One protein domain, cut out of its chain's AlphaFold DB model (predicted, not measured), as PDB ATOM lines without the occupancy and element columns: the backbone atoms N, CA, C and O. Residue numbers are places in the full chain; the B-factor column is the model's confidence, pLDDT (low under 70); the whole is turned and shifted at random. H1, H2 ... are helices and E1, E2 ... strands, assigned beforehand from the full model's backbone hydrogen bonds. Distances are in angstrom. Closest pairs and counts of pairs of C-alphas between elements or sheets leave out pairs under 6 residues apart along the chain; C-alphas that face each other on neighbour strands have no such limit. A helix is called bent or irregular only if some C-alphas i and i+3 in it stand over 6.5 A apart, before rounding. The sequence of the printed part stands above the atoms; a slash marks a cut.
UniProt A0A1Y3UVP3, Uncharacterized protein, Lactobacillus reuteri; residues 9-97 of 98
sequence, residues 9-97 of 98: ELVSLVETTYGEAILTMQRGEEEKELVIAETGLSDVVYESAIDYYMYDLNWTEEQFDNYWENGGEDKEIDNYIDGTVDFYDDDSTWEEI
ATOM      1  N   GLU A   9     178.176   1.123-258.150       96.31
ATOM      2  CA  GLU A   9     177.930   2.539-257.906       96.31
ATOM      3  C   GLU A   9     177.157   2.708-256.598       96.31
ATOM      4  O   GLU A   9     176.269   1.913-256.279       96.31
ATOM      5  N   LEU A  10     177.489   3.757-255.844       96.88
ATOM      6  CA  LEU A  10     176.725   4.157-254.669       96.88
ATOM      7  C   LEU A  10     175.380   4.752-255.094       96.88
ATOM      8  O   LEU A  10     175.338   5.725-255.846       96.88
ATOM      9  N   VAL A  11     174.289   4.215-254.551       97.69
ATOM     10  CA  VAL A  11     172.940   4.772-254.718       97.69
ATOM     11  C   VAL A  11     172.583   5.656-253.530       97.69
ATOM     12  O   VAL A  11     172.158   6.800-253.705       97.69
ATOM     13  N   SER A  12     172.768   5.144-252.313       97.25
ATOM     14  CA  SER A  12     172.491   5.890-251.085       97.25
ATOM     15  C   SER A  12     173.230   5.333-249.878       97.25
ATOM     16  O   SER A  12     173.564   4.154-249.825       97.25
ATOM     17  N   LEU A  13     173.403   6.194-248.880       96.62
ATOM     18  CA  LEU A  13     173.797   5.838-247.526       96.62
ATOM     19  C   LEU A  13     172.720   6.354-246.572       96.62
ATOM     20  O   LEU A  13     172.360   7.534-246.622       96.62
ATOM     21  N   VAL A  14     172.202   5.477-245.717       96.75
ATOM     22  CA  VAL A  14     171.215   5.830-244.695       96.75
ATOM     23  C   VAL A  14     171.688   5.315-243.349       96.75
ATOM     24  O   VAL A  14     171.965   4.130-243.202       96.75
ATOM     25  N   GLU A  15     171.720   6.197-242.354       95.88
ATOM     26  CA  GLU A  15     171.910   5.800-240.963       95.88
ATOM     27  C   GLU A  15     170.552   5.692-240.261       95.88
ATOM     28  O   GLU A  15     169.727   6.614-240.301       95.88
ATOM     29  N   THR A  16     170.280   4.536-239.659       94.50
ATOM     30  CA  THR A  16     169.034   4.284-238.939       94.50
ATOM     31  C   THR A  16     169.061   4.953-237.570       94.50
ATOM     32  O   THR A  16     170.105   5.271-237.007       94.50
ATOM     33  N   THR A  17     167.891   5.107-236.949       91.44
ATOM     34  CA  THR A  17     167.803   5.624-235.573       91.44
ATOM     35  C   THR A  17     168.457   4.714-234.528       91.44
ATOM     36  O   THR A  17     168.544   5.105-233.367       91.44
ATOM     37  N   TYR A  18     168.844   3.495-234.912       88.75
ATOM     38  CA  TYR A  18     169.536   2.533-234.058       88.75
ATOM     39  C   TYR A  18     171.063   2.564-234.243       88.75
ATOM     40  O   TYR A  18     171.747   1.836-233.533       88.75
ATOM     41  N   GLY A  19     171.582   3.423-235.132       90.38
ATOM     42  CA  GLY A  19     173.014   3.564-235.421       90.38
ATOM     43  C   GLY A  19     173.512   2.664-236.554       90.38
ATOM     44  O   GLY A  19     174.689   2.693-236.893       90.38
ATOM     45  N   GLU A  20     172.648   1.866-237.178       96.44
ATOM     46  CA  GLU A  20     173.070   1.059-238.321       96.44
ATOM     47  C   GLU A  20     173.262   1.954-239.546       96.44
ATOM     48  O   GLU A  20     172.343   2.680-239.923       96.44
ATOM     49  N   ALA A  21     174.419   1.872-240.196       96.56
ATOM     50  CA  ALA A  21     174.668   2.533-241.469       96.56
ATOM     51  C   ALA A  21     174.489   1.526-242.605       96.56
ATOM     52  O   ALA A  21     175.191   0.515-242.670       96.56
ATOM     53  N   ILE A  22     173.532   1.801-243.487       97.31
ATOM     54  CA  ILE A  22     173.139   0.925-244.589       97.31
ATOM     55  C   ILE A  22     173.512   1.595-245.906       97.31
ATOM     56  O   ILE A  22     173.061   2.702-246.212       97.31
ATOM     57  N   LEU A  23     174.332   0.897-246.682       96.94
ATOM     58  CA  LEU A  23     174.785   1.287-248.003       96.94
ATOM     59  C   LEU A  23     173.940   0.581-249.063       96.94
ATOM     60  O   LEU A  23     173.895  -0.647-249.108       96.94
ATOM     61  N   THR A  24     173.299   1.345-249.941       98.00
ATOM     62  CA  THR A  24     172.621   0.821-251.130       98.00
ATOM     63  C   THR A  24     173.538   1.008-252.328       98.00
ATOM     64  O   THR A  24     173.959   2.129-252.626       98.00
ATOM     65  N   MET A  25     173.843  -0.083-253.023       97.38
ATOM     66  CA  MET A  25     174.736  -0.102-254.179       97.38
ATOM     67  C   MET A  25     174.039  -0.712-255.389       97.38
ATOM     68  O   MET A  25     173.240  -1.638-255.250       97.38
ATOM     69  N   GLN A  26     174.392  -0.237-256.579       96.69
ATOM     70  CA  GLN A  26     173.891  -0.755-257.846       96.69
ATOM     71  C   GLN A  26     175.031  -1.295-258.703       96.69
ATOM     72  O   GLN A  26     176.060  -0.643-258.870       96.69
ATOM     73  N   ARG A  27     174.820  -2.465-259.310       94.44
ATOM     74  CA  ARG A  27     175.741  -3.074-260.267       94.44
ATOM     75  C   ARG A  27     174.981  -3.638-261.464       94.44
ATOM     76  O   ARG A  27     174.333  -4.680-261.400       94.44
ATOM     77  N   GLY A  28     175.064  -2.945-262.599       92.31
ATOM     78  CA  GLY A  28     174.236  -3.270-263.762       92.31
ATOM     79  C   GLY A  28     172.748  -3.037-263.468       92.31
ATOM     80  O   GLY A  28     172.343  -1.912-263.194       92.31
ATOM     81  N   GLU A  29     171.932  -4.089-263.547       93.44
ATOM     82  CA  GLU A  29     170.493  -4.026-263.224       93.44
ATOM     83  C   GLU A  29     170.180  -4.482-261.786       93.44
ATOM     84  O   GLU A  29     169.021  -4.436-261.379       93.44
ATOM     85  N   GLU A  30     171.186  -4.921-261.023       95.56
ATOM     86  CA  GLU A  30     171.019  -5.378-259.640       95.56
ATOM     87  C   GLU A  30     171.289  -4.247-258.646       95.56
ATOM     88  O   GLU A  30     172.256  -3.503-258.797       95.56
ATOM     89  N   GLU A  31     170.462  -4.161-257.608       97.06
ATOM     90  CA  GLU A  31     170.638  -3.272-256.460       97.06
ATOM     91  C   GLU A  31     170.670  -4.128-255.192       97.06
ATOM     92  O   GLU A  31     169.868  -5.057-255.057       97.06
ATOM     93  N   LYS A  32     171.613  -3.844-254.292       97.56
ATOM     94  CA  LYS A  32     171.773  -4.566-253.028       97.56
ATOM     95  C   LYS A  32     172.061  -3.609-251.879       97.56
ATOM     96  O   LYS A  32     172.663  -2.552-252.073       97.56
ATOM     97  N   GLU A  33     171.647  -4.014-250.686       97.44
ATOM     98  CA  GLU A  33     171.892  -3.294-249.438       97.44
ATOM     99  C   GLU A  33     172.953  -4.017-248.605       97.44
ATOM    100  O   GLU A  33     172.975  -5.246-248.530       97.44
ATOM    101  N   LEU A  34     173.823  -3.245-247.962       96.69
ATOM    102  CA  LEU A  34     174.879  -3.737-247.089       96.69
ATOM    103  C   LEU A  34     174.916  -2.904-245.809       96.69
ATOM    104  O   LEU A  34     175.026  -1.682-245.863       96.69
ATOM    105  N   VAL A  35     174.871  -3.564-244.654       96.25
ATOM    106  CA  VAL A  35     175.135  -2.904-243.370       96.25
ATOM    107  C   VAL A  35     176.647  -2.751-243.216       96.25
ATOM    108  O   VAL A  35     177.363  -3.749-243.189       96.25
ATOM    109  N   ILE A  36     177.125  -1.509-243.140       94.62
ATOM    110  CA  ILE A  36     178.557  -1.174-243.050       94.62
ATOM    111  C   ILE A  36     178.972  -0.683-241.656       94.62
ATOM    112  O   ILE A  36     180.155  -0.646-241.340       94.62
ATOM    113  N   ALA A  37     178.007  -0.343-240.802       95.06
ATOM    114  CA  ALA A  37     178.224  -0.082-239.383       95.06
ATOM    115  C   ALA A  37     176.982  -0.506-238.596       95.06
ATOM    116  O   ALA A  37     175.868  -0.311-239.075       95.06
ATOM    117  N   GLU A  38     177.159  -1.061-237.395       93.00
ATOM    118  CA  GLU A  38     176.043  -1.470-236.521       93.00
ATOM    119  C   GLU A  38     175.746  -0.453-235.406       93.00
ATOM    120  O   GLU A  38     174.666  -0.473-234.820       93.00
ATOM    121  N   THR A  39     176.700   0.427-235.084       88.12
ATOM    122  CA  THR A  39     176.658   1.283-233.883       88.12
ATOM    123  C   THR A  39     176.971   2.756-234.150       88.12
ATOM    124  O   THR A  39     177.262   3.491-233.214       88.12
ATOM    125  N   GLY A  40     176.896   3.191-235.404       93.00
ATOM    126  CA  GLY A  40     177.202   4.543-235.868       93.00
ATOM    127  C   GLY A  40     178.374   4.528-236.840       93.00
ATOM    128  O   GLY A  40     179.414   3.931-236.559       93.00
ATOM    129  N   LEU A  41     178.219   5.177-237.998       94.62
ATOM    130  CA  LEU A  41     179.262   5.171-239.028       94.62
ATOM    131  C   LEU A  41     180.514   5.927-238.578       94.62
ATOM    132  O   LEU A  41     181.626   5.442-238.775       94.62
ATOM    133  N   SER A  42     180.327   7.086-237.939       94.38
ATOM    134  CA  SER A  42     181.432   7.906-237.428       94.38
ATOM    135  C   SER A  42     182.330   7.117-236.476       94.38
ATOM    136  O   SER A  42     183.545   7.162-236.619       94.38
ATOM    137  N   ASP A  43     181.756   6.358-235.541       93.12
ATOM    138  CA  ASP A  43     182.532   5.626-234.534       93.12
ATOM    139  C   ASP A  43     183.369   4.504-235.167       93.12
ATOM    140  O   ASP A  43     184.555   4.368-234.871       93.12
ATOM    141  N   VAL A  44     182.785   3.744-236.101       93.62
ATOM    142  CA  VAL A  44     183.506   2.696-236.847       93.62
ATOM    143  C   VAL A  44     184.670   3.289-237.643       93.62
ATOM    144  O   VAL A  44     185.780   2.750-237.641       93.62
ATOM    145  N   VAL A  45     184.433   4.420-238.311       95.75
ATOM    146  CA  VAL A  45     185.465   5.113-239.089       95.75
ATOM    147  C   VAL A  45     186.535   5.708-238.173       95.75
ATOM    148  O   VAL A  45     187.720   5.604-238.488       95.75
ATOM    149  N   TYR A  46     186.150   6.266-237.025       96.06
ATOM    150  CA  TYR A  46     187.069   6.808-236.029       96.06
ATOM    151  C   TYR A  46     188.047   5.742-235.542       96.06
ATOM    152  O   TYR A  46     189.254   5.968-235.588       96.06
ATOM    153  N   GLU A  47     187.545   4.575-235.122       93.00
ATOM    154  CA  GLU A  47     188.378   3.476-234.618       93.00
ATOM    155  C   GLU A  47     189.387   3.000-235.671       93.00
ATOM    156  O   GLU A  47     190.559   2.783-235.360       93.00
ATOM    157  N   SER A  48     188.973   2.912-236.938       90.81
ATOM    158  CA  SER A  48     189.893   2.564-238.023       90.81
ATOM    159  C   SER A  48     190.909   3.673-238.315       90.81
ATOM    160  O   SER A  48     192.068   3.384-238.622       90.81
ATOM    161  N   ALA A  49     190.486   4.938-238.285       95.50
ATOM    162  CA  ALA A  49     191.336   6.067-238.632       95.50
ATOM    163  C   ALA A  49     192.397   6.308-237.555       95.50
ATOM    164  O   ALA A  49     193.581   6.423-237.878       95.50
ATOM    165  N   ILE A  50     192.001   6.347-236.281       96.25
ATOM    166  CA  ILE A  50     192.920   6.641-235.180       96.25
ATOM    167  C   ILE A  50     194.076   5.640-235.136       96.25
ATOM    168  O   ILE A  50     195.233   6.054-235.039       96.25
ATOM    169  N   ASP A  51     193.792   4.348-235.323       94.94
ATOM    170  CA  ASP A  51     194.814   3.304-235.346       94.94
ATOM    171  C   ASP A  51     195.813   3.514-236.492       94.94
ATOM    172  O   ASP A  51     197.028   3.496-236.269       94.94
ATOM    173  N   TYR A  52     195.329   3.785-237.706       94.81
ATOM    174  CA  TYR A  52     196.190   4.048-238.860       94.81
ATOM    175  C   TYR A  52     197.090   5.275-238.640       94.81
ATOM    176  O   TYR A  52     198.313   5.211-238.794       94.81
ATOM    177  N   TYR A  53     196.512   6.409-238.242       97.19
ATOM    178  CA  TYR A  53     197.287   7.637-238.075       97.19
ATOM    179  C   TYR A  53     198.280   7.533-236.908       97.19
ATOM    180  O   TYR A  53     199.428   7.970-237.036       97.19
ATOM    181  N   MET A  54     197.895   6.915-235.788       96.19
ATOM    182  CA  MET A  54     198.773   6.796-234.622       96.19
ATOM    183  C   MET A  54     199.858   5.732-234.799       96.19
ATOM    184  O   MET A  54     201.017   6.002-234.487       96.19
ATOM    185  N   TYR A  55     199.525   4.539-235.297       94.94
ATOM    186  CA  TYR A  55     200.477   3.424-235.340       94.94
ATOM    187  C   TYR A  55     201.253   3.334-236.650       94.94
ATOM    188  O   TYR A  55     202.458   3.070-236.615       94.94
ATOM    189  N   ASP A  56     200.616   3.609-237.787       95.75
ATOM    190  CA  ASP A  56     201.293   3.513-239.083       95.75
ATOM    191  C   ASP A  56     201.978   4.830-239.455       95.75
ATOM    192  O   ASP A  56     203.110   4.836-239.952       95.75
ATOM    193  N   LEU A  57     201.332   5.967-239.169       96.44
ATOM    194  CA  LEU A  57     201.874   7.294-239.483       96.44
ATOM    195  C   LEU A  57     202.576   7.982-238.305       96.44
ATOM    196  O   LEU A  57     203.189   9.034-238.504       96.44
ATOM    197  N   ASN A  58     202.585   7.362-237.119       97.25
ATOM    198  CA  ASN A  58     203.229   7.874-235.902       97.25
ATOM    199  C   ASN A  58     202.752   9.280-235.497       97.25
ATOM    200  O   ASN A  58     203.552  10.102-235.036       97.25
ATOM    201  N   TRP A  59     201.469   9.581-235.696       98.00
ATOM    202  CA  TRP A  59     200.881  10.824-235.206       98.00
ATOM    203  C   TRP A  59     200.698  10.787-233.691       98.00
ATOM    204  O   TRP A  59     200.451   9.740-233.090       98.00
ATOM    205  N   THR A  60     200.800  11.952-233.058       97.75
ATOM    206  CA  THR A  60     200.345  12.127-231.679       97.75
ATOM    207  C   THR A  60     198.825  12.258-231.638       97.75
ATOM    208  O   THR A  60     198.226  12.738-232.598       97.75
ATOM    209  N   GLU A  61     198.220  11.955-230.492       96.38
ATOM    210  CA  GLU A  61     196.782  12.164-230.246       96.38
ATOM    211  C   GLU A  61     196.348  13.600-230.604       96.38
ATOM    212  O   GLU A  61     195.463  13.775-231.424       96.38
ATOM    213  N   GLU A  62     197.098  14.629-230.182       97.94
ATOM    214  CA  GLU A  62     196.805  16.040-230.524       97.94
ATOM    215  C   GLU A  62     196.788  16.327-232.042       97.94
ATOM    216  O   GLU A  62     196.037  17.180-232.516       97.94
ATOM    217  N   GLN A  63     197.614  15.628-232.830       98.38
ATOM    218  CA  GLN A  63     197.623  15.797-234.287       98.38
ATOM    219  C   GLN A  63     196.392  15.151-234.914       98.38
ATOM    220  O   GLN A  63     195.837  15.704-235.865       98.38
ATOM    221  N   PHE A  64     195.984  13.996-234.384       98.00
ATOM    222  CA  PHE A  64     194.792  13.294-234.824       98.00
ATOM    223  C   PHE A  64     193.518  14.049-234.435       98.00
ATOM    224  O   PHE A  64     192.706  14.310-235.314       98.00
ATOM    225  N   ASP A  65     193.393  14.508-233.189       97.62
ATOM    226  CA  ASP A  65     192.250  15.305-232.728       97.62
ATOM    227  C   ASP A  65     192.078  16.555-233.594       97.62
ATOM    228  O   ASP A  65     191.003  16.821-234.131       97.62
ATOM    229  N   ASN A  66     193.173  17.287-233.830       98.25
ATOM    230  CA  ASN A  66     193.135  18.457-234.697       98.25
ATOM    231  C   ASN A  66     192.775  18.093-236.147       98.25
ATOM    232  O   ASN A  66     192.131  18.882-236.826       98.25
ATOM    233  N   TYR A  67     193.189  16.937-236.663       97.88
ATOM    234  CA  TYR A  67     192.747  16.485-237.983       97.88
ATOM    235  C   TYR A  67     191.248  16.186-238.004       97.88
ATOM    236  O   TYR A  67     190.542  16.694-238.876       97.88
ATOM    237  N   TRP A  68     190.771  15.416-237.026       97.50
ATOM    238  CA  TRP A  68     189.384  14.990-236.916       97.50
ATOM    239  C   TRP A  68     188.438  16.193-236.824       97.50
ATOM    240  O   TRP A  68     187.546  16.343-237.658       97.50
ATOM    241  N   GLU A  69     188.724  17.131-235.915       96.62
ATOM    242  CA  GLU A  69     187.941  18.357-235.704       96.62
ATOM    243  C   GLU A  69     187.951  19.324-236.904       96.62
ATOM    244  O   GLU A  69     187.097  20.208-236.999       96.62
ATOM    245  N   ASN A  70     188.901  19.181-237.837       97.56
ATOM    246  CA  ASN A  70     189.039  20.046-239.014       97.56
ATOM    247  C   ASN A  70     188.626  19.347-240.323       97.56
ATOM    248  O   ASN A  70     189.219  19.591-241.378       97.56
ATOM    249  N   GLY A  71     187.589  18.507-240.265       96.94
ATOM    250  CA  GLY A  71     187.004  17.839-241.436       96.94
ATOM    251  C   GLY A  71     187.684  16.521-241.806       96.94
ATOM    252  O   GLY A  71     187.474  16.008-242.904       96.94
ATOM    253  N   GLY A  72     188.515  15.982-240.911       97.56
ATOM    254  CA  GLY A  72     189.061  14.639-241.051       97.56
ATOM    255  C   GLY A  72     187.969  13.574-241.012       97.56
ATOM    256  O   GLY A  72     188.013  12.664-241.830       97.56
ATOM    257  N   GLU A  73     186.967  13.741-240.144       97.25
ATOM    258  CA  GLU A  73     185.813  12.835-240.030       97.25
ATOM    259  C   GLU A  73     185.108  12.622-241.375       97.25
ATOM    260  O   GLU A  73     185.104  11.508-241.893       97.25
ATOM    261  N   ASP A  74     184.600  13.700-241.982       97.44
ATOM    262  CA  ASP A  74     183.896  13.646-243.271       97.44
ATOM    263  C   ASP A  74     184.755  12.971-244.349       97.44
ATOM    264  O   ASP A  74     184.287  12.120-245.103       97.44
ATOM    265  N   LYS A  75     186.050  13.309-244.388       97.19
ATOM    266  CA  LYS A  75     186.993  12.746-245.355       97.19
ATOM    267  C   LYS A  75     187.215  11.247-245.151       97.19
ATOM    268  O   LYS A  75     187.344  10.525-246.136       97.19
ATOM    269  N   GLU A  76     187.326  10.777-243.912       97.56
ATOM    270  CA  GLU A  76     187.495   9.345-243.653       97.56
ATOM    271  C   GLU A  76     186.199   8.564-243.888       97.56
ATOM    272  O   GLU A  76     186.263   7.442-244.385       97.56
ATOM    273  N   ILE A  77     185.033   9.165-243.628       96.75
ATOM    274  CA  ILE A  77     183.736   8.577-243.982       96.75
ATOM    275  C   ILE A  77     183.622   8.416-245.503       96.75
ATOM    276  O   ILE A  77     183.316   7.318-245.971       96.75
ATOM    277  N   ASP A  78     183.940   9.457-246.276       96.75
ATOM    278  CA  ASP A  78     183.946   9.397-247.744       96.75
ATOM    279  C   ASP A  78     184.902   8.304-248.252       96.75
ATOM    280  O   ASP A  78     184.513   7.463-249.062       96.75
ATOM    281  N   ASN A  79     186.131   8.242-247.720       96.00
ATOM    282  CA  ASN A  79     187.101   7.204-248.089       96.00
ATOM    283  C   ASN A  79     186.602   5.790-247.762       96.00
ATOM    284  O   ASN A  79     186.848   4.855-248.526       96.00
ATOM    285  N   TYR A  80     185.944   5.616-246.615       95.88
ATOM    286  CA  TYR A  80     185.415   4.326-246.185       95.88
ATOM    287  C   TYR A  80     184.287   3.852-247.108       95.88
ATOM    288  O   TYR A  80     184.263   2.688-247.515       95.88
ATOM    289  N   ILE A  81     183.391   4.765-247.493       95.94
ATOM    290  CA  ILE A  81     182.315   4.501-248.451       95.94
ATOM    291  C   ILE A  81     182.897   4.152-249.822       95.94
ATOM    292  O   ILE A  81     182.573   3.093-250.360       95.94
ATOM    293  N   ASP A  82     183.787   4.989-250.359       96.00
ATOM    294  CA  ASP A  82     184.406   4.780-251.673       96.00
ATOM    295  C   ASP A  82     185.171   3.452-251.719       96.00
ATOM    296  O   ASP A  82     184.982   2.646-252.630       96.00
ATOM    297  N   GLY A  83     185.976   3.171-250.690       95.31
ATOM    298  CA  GLY A  83     186.706   1.911-250.567       95.31
ATOM    299  C   GLY A  83     185.786   0.693-250.480       95.31
ATOM    300  O   GLY A  83     186.095  -0.351-251.056       95.31
ATOM    301  N   THR A  84     184.638   0.823-249.807       95.38
ATOM    302  CA  THR A  84     183.629  -0.241-249.740       95.38
ATOM    303  C   THR A  84     182.998  -0.479-251.110       95.38
ATOM    304  O   THR A  84     182.954  -1.616-251.572       95.38
ATOM    305  N   VAL A  85     182.564   0.574-251.806       96.00
ATOM    306  CA  VAL A  85     181.971   0.467-253.151       96.00
ATOM    307  C   VAL A  85     182.957  -0.173-254.134       96.00
ATOM    308  O   VAL A  85     182.601  -1.126-254.831       96.00
ATOM    309  N   ASP A  86     184.215   0.277-254.124       95.75
ATOM    310  CA  ASP A  86     185.294  -0.262-254.960       95.75
ATOM    311  C   ASP A  86     185.607  -1.735-254.645       95.75
ATOM    312  O   ASP A  86     185.969  -2.515-255.533       95.75
ATOM    313  N   PHE A  87     185.465  -2.158-253.388       95.19
ATOM    314  CA  PHE A  87     185.658  -3.554-252.992       95.19
ATOM    315  C   PHE A  87     184.584  -4.480-253.589       95.19
ATOM    316  O   PHE A  87     184.890  -5.598-254.017       95.19
ATOM    317  N   TYR A  88     183.345  -3.994-253.698       95.00
ATOM    318  CA  TYR A  88     182.215  -4.715-254.300       95.00
ATOM    319  C   TYR A  88     182.131  -4.592-255.824       95.00
ATOM    320  O   TYR A  88     181.207  -5.107-256.456       95.00
ATOM    321  N   ASP A  89     183.120  -3.957-256.438       93.00
ATOM    322  CA  ASP A  89     183.338  -3.960-257.880       93.00
ATOM    323  C   ASP A  89     183.780  -5.355-258.379       93.00
ATOM    324  O   ASP A  89     183.702  -5.662-259.569       93.00
ATOM    325  N   ASP A  90     184.284  -6.219-257.490       92.44
ATOM    326  CA  ASP A  90     184.610  -7.620-257.773       92.44
ATOM    327  C   ASP A  90     183.370  -8.540-257.764       92.44
ATOM    328  O   ASP A  90     182.494  -8.426-256.909       92.44
ATOM    329  N   ASP A  91     183.299  -9.472-258.726       91.00
ATOM    330  CA  ASP A  91     182.171 -10.408-258.879       91.00
ATOM    331  C   ASP A  91     181.999 -11.302-257.654       91.00
ATOM    332  O   ASP A  91     180.872 -11.498-257.208       91.00
ATOM    333  N   SER A  92     183.100 -11.809-257.098       91.50
ATOM    334  CA  SER A  92     183.025 -12.731-255.967       91.50
ATOM    335  C   SER A  92     182.486 -12.035-254.727       91.50
ATOM    336  O   SER A  92     181.576 -12.555-254.093       91.50
ATOM    337  N   THR A  93     182.956 -10.820-254.454       94.31
ATOM    338  CA  THR A  93     182.464 -10.032-253.328       94.31
ATOM    339  C   THR A  93     181.006  -9.607-253.522       94.31
ATOM    340  O   THR A  93     180.204  -9.710-252.598       94.31
ATOM    341  N   TRP A  94     180.619  -9.162-254.725       94.88
ATOM    342  CA  TRP A  94     179.229  -8.783-255.023       94.88
ATOM    343  C   TRP A  94     178.241  -9.931-254.786       94.88
ATOM    344  O   TRP A  94     177.132  -9.718-254.287       94.88
ATOM    345  N   GLU A  95     178.632 -11.154-255.142       93.12
ATOM    346  CA  GLU A  95     177.816 -12.355-254.958       93.12
ATOM    347  C   GLU A  95     177.663 -12.770-253.481       93.12
ATOM    348  O   GLU A  95     176.718 -13.491-253.166       93.12
ATOM    349  N   GLU A  96     178.522 -12.293-252.572       93.31
ATOM    350  CA  GLU A  96     178.410 -12.557-251.127       93.31
ATOM    351  C   GLU A  96     177.311 -11.732-250.444       93.31
ATOM    352  O   GLU A  96     176.819 -12.133-249.386       93.31
ATOM    353  N   ILE A  97     176.890 -10.612-251.043       89.56
ATOM    354  CA  ILE A  97     175.747  -9.841-250.542       89.56
ATOM    355  C   ILE A  97     174.461 -10.613-250.873       89.56
ATOM    356  O   ILE A  97     174.161 -10.846-252.050       89.56
TER     357      ILE A  97
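What this domain is: This is residues 9 to 97 of the 98 residues of an uncharacterized protein of Lactobacillus reuteri (UniProt A0A1Y3UVP3). A small, strongly twisted wall of three strands has the second arm of a bent helix, H2b, slantwise over one face, while its other face is bare of helices. H1 begins by the sheet, runs away from it and packs on H2b nearly at right angles; the first arm, H2a, folds back on the far part of H1, and short H3 follows H2b. The printed part has 89 residues with three named strands and three named helices, in the order E1 E2 E3 H1 H2 H3. The class is mixed, helices and strands; the sheet, in the order E1 - E2 - E3, is antiparallel throughout. The whole is only just loose, close to compact, with a radius of gyration of the C-alphas of 14.8 A, and is elongated, spanning 46 by 29 by 18 A.

How they stand to each other: E1, residues 9 to 15, E2, residues 21 to 27, and E3, residues 30 to 37, form a meander, each strand the antiparallel neighbour of the one before. E1 and E2 form a hairpin at 164 degrees, with N 11 and O 24 within hydrogen-bond range at 2.9 A. E2 and E3 form another at 155 degrees, with N 23 and O 34 at 2.8 A. H1, residues 41 to 56, is on the sheet but over none of its strands; its closest C-alpha pair with E2 is Ala 21 and Leu 41, 5.8 A. H2, residues 61 to 87, was assigned as one helix by its hydrogen bonds but is bent: C-alphas 70 and 73 are 8.0 A apart. Its arms, H2a, residues 61 to 70, and H2b, residues 73 to 87, are about perpendicular at 86 degrees. H1 and H2a form a helical hairpin, opposite ways at a steep tilt of 42 degrees; H1 touches H2a with residues 50 to 54 alone, the closest C-alphas being Ile 50 and Phe 64, 6.9 A. H1 touches H2b, about perpendicular at 87 degrees, the closest C-alphas being Val 45 and Ile 77, 6.2 A. H2b lies on the same face of the sheet as H1, over E1 and E2, at a height over the sheet of 9.5 A. H2a is not on the sheet. H3, residues 91 to 96, is close to H2b but not clearly touching, the closest C-alphas being Phe 87 and Thr 93, 7.2 A. Every O i to N i+4 pair is within hydrogen-bond range in H2a, H2b and H3; in H1, 11 of 12 are.

Where its parts are: E1 begins at C-alpha 9, (177.930, 2.539, -257.906), and measures 18.3 A from first to last C-alpha; E2 measures 19.6 A and E3 22.1 A. H1 measures 22.1 A, from C-alpha 41 at (179.262, 5.171, -239.028). H2a measures 14.1 A, H2b 20.9 A and H3 8.9 A, H3 ending at C-alpha 96, (178.410, -12.557, -251.127).

The domain as a whole: The two C-alphas farthest apart, those of Glu 29 and Glu 62, are 46.5 A apart. The printed part has no cut, and its five links between named elements are tight. The mean pLDDT of the printed part is 95.5, and no printed residue is under 70.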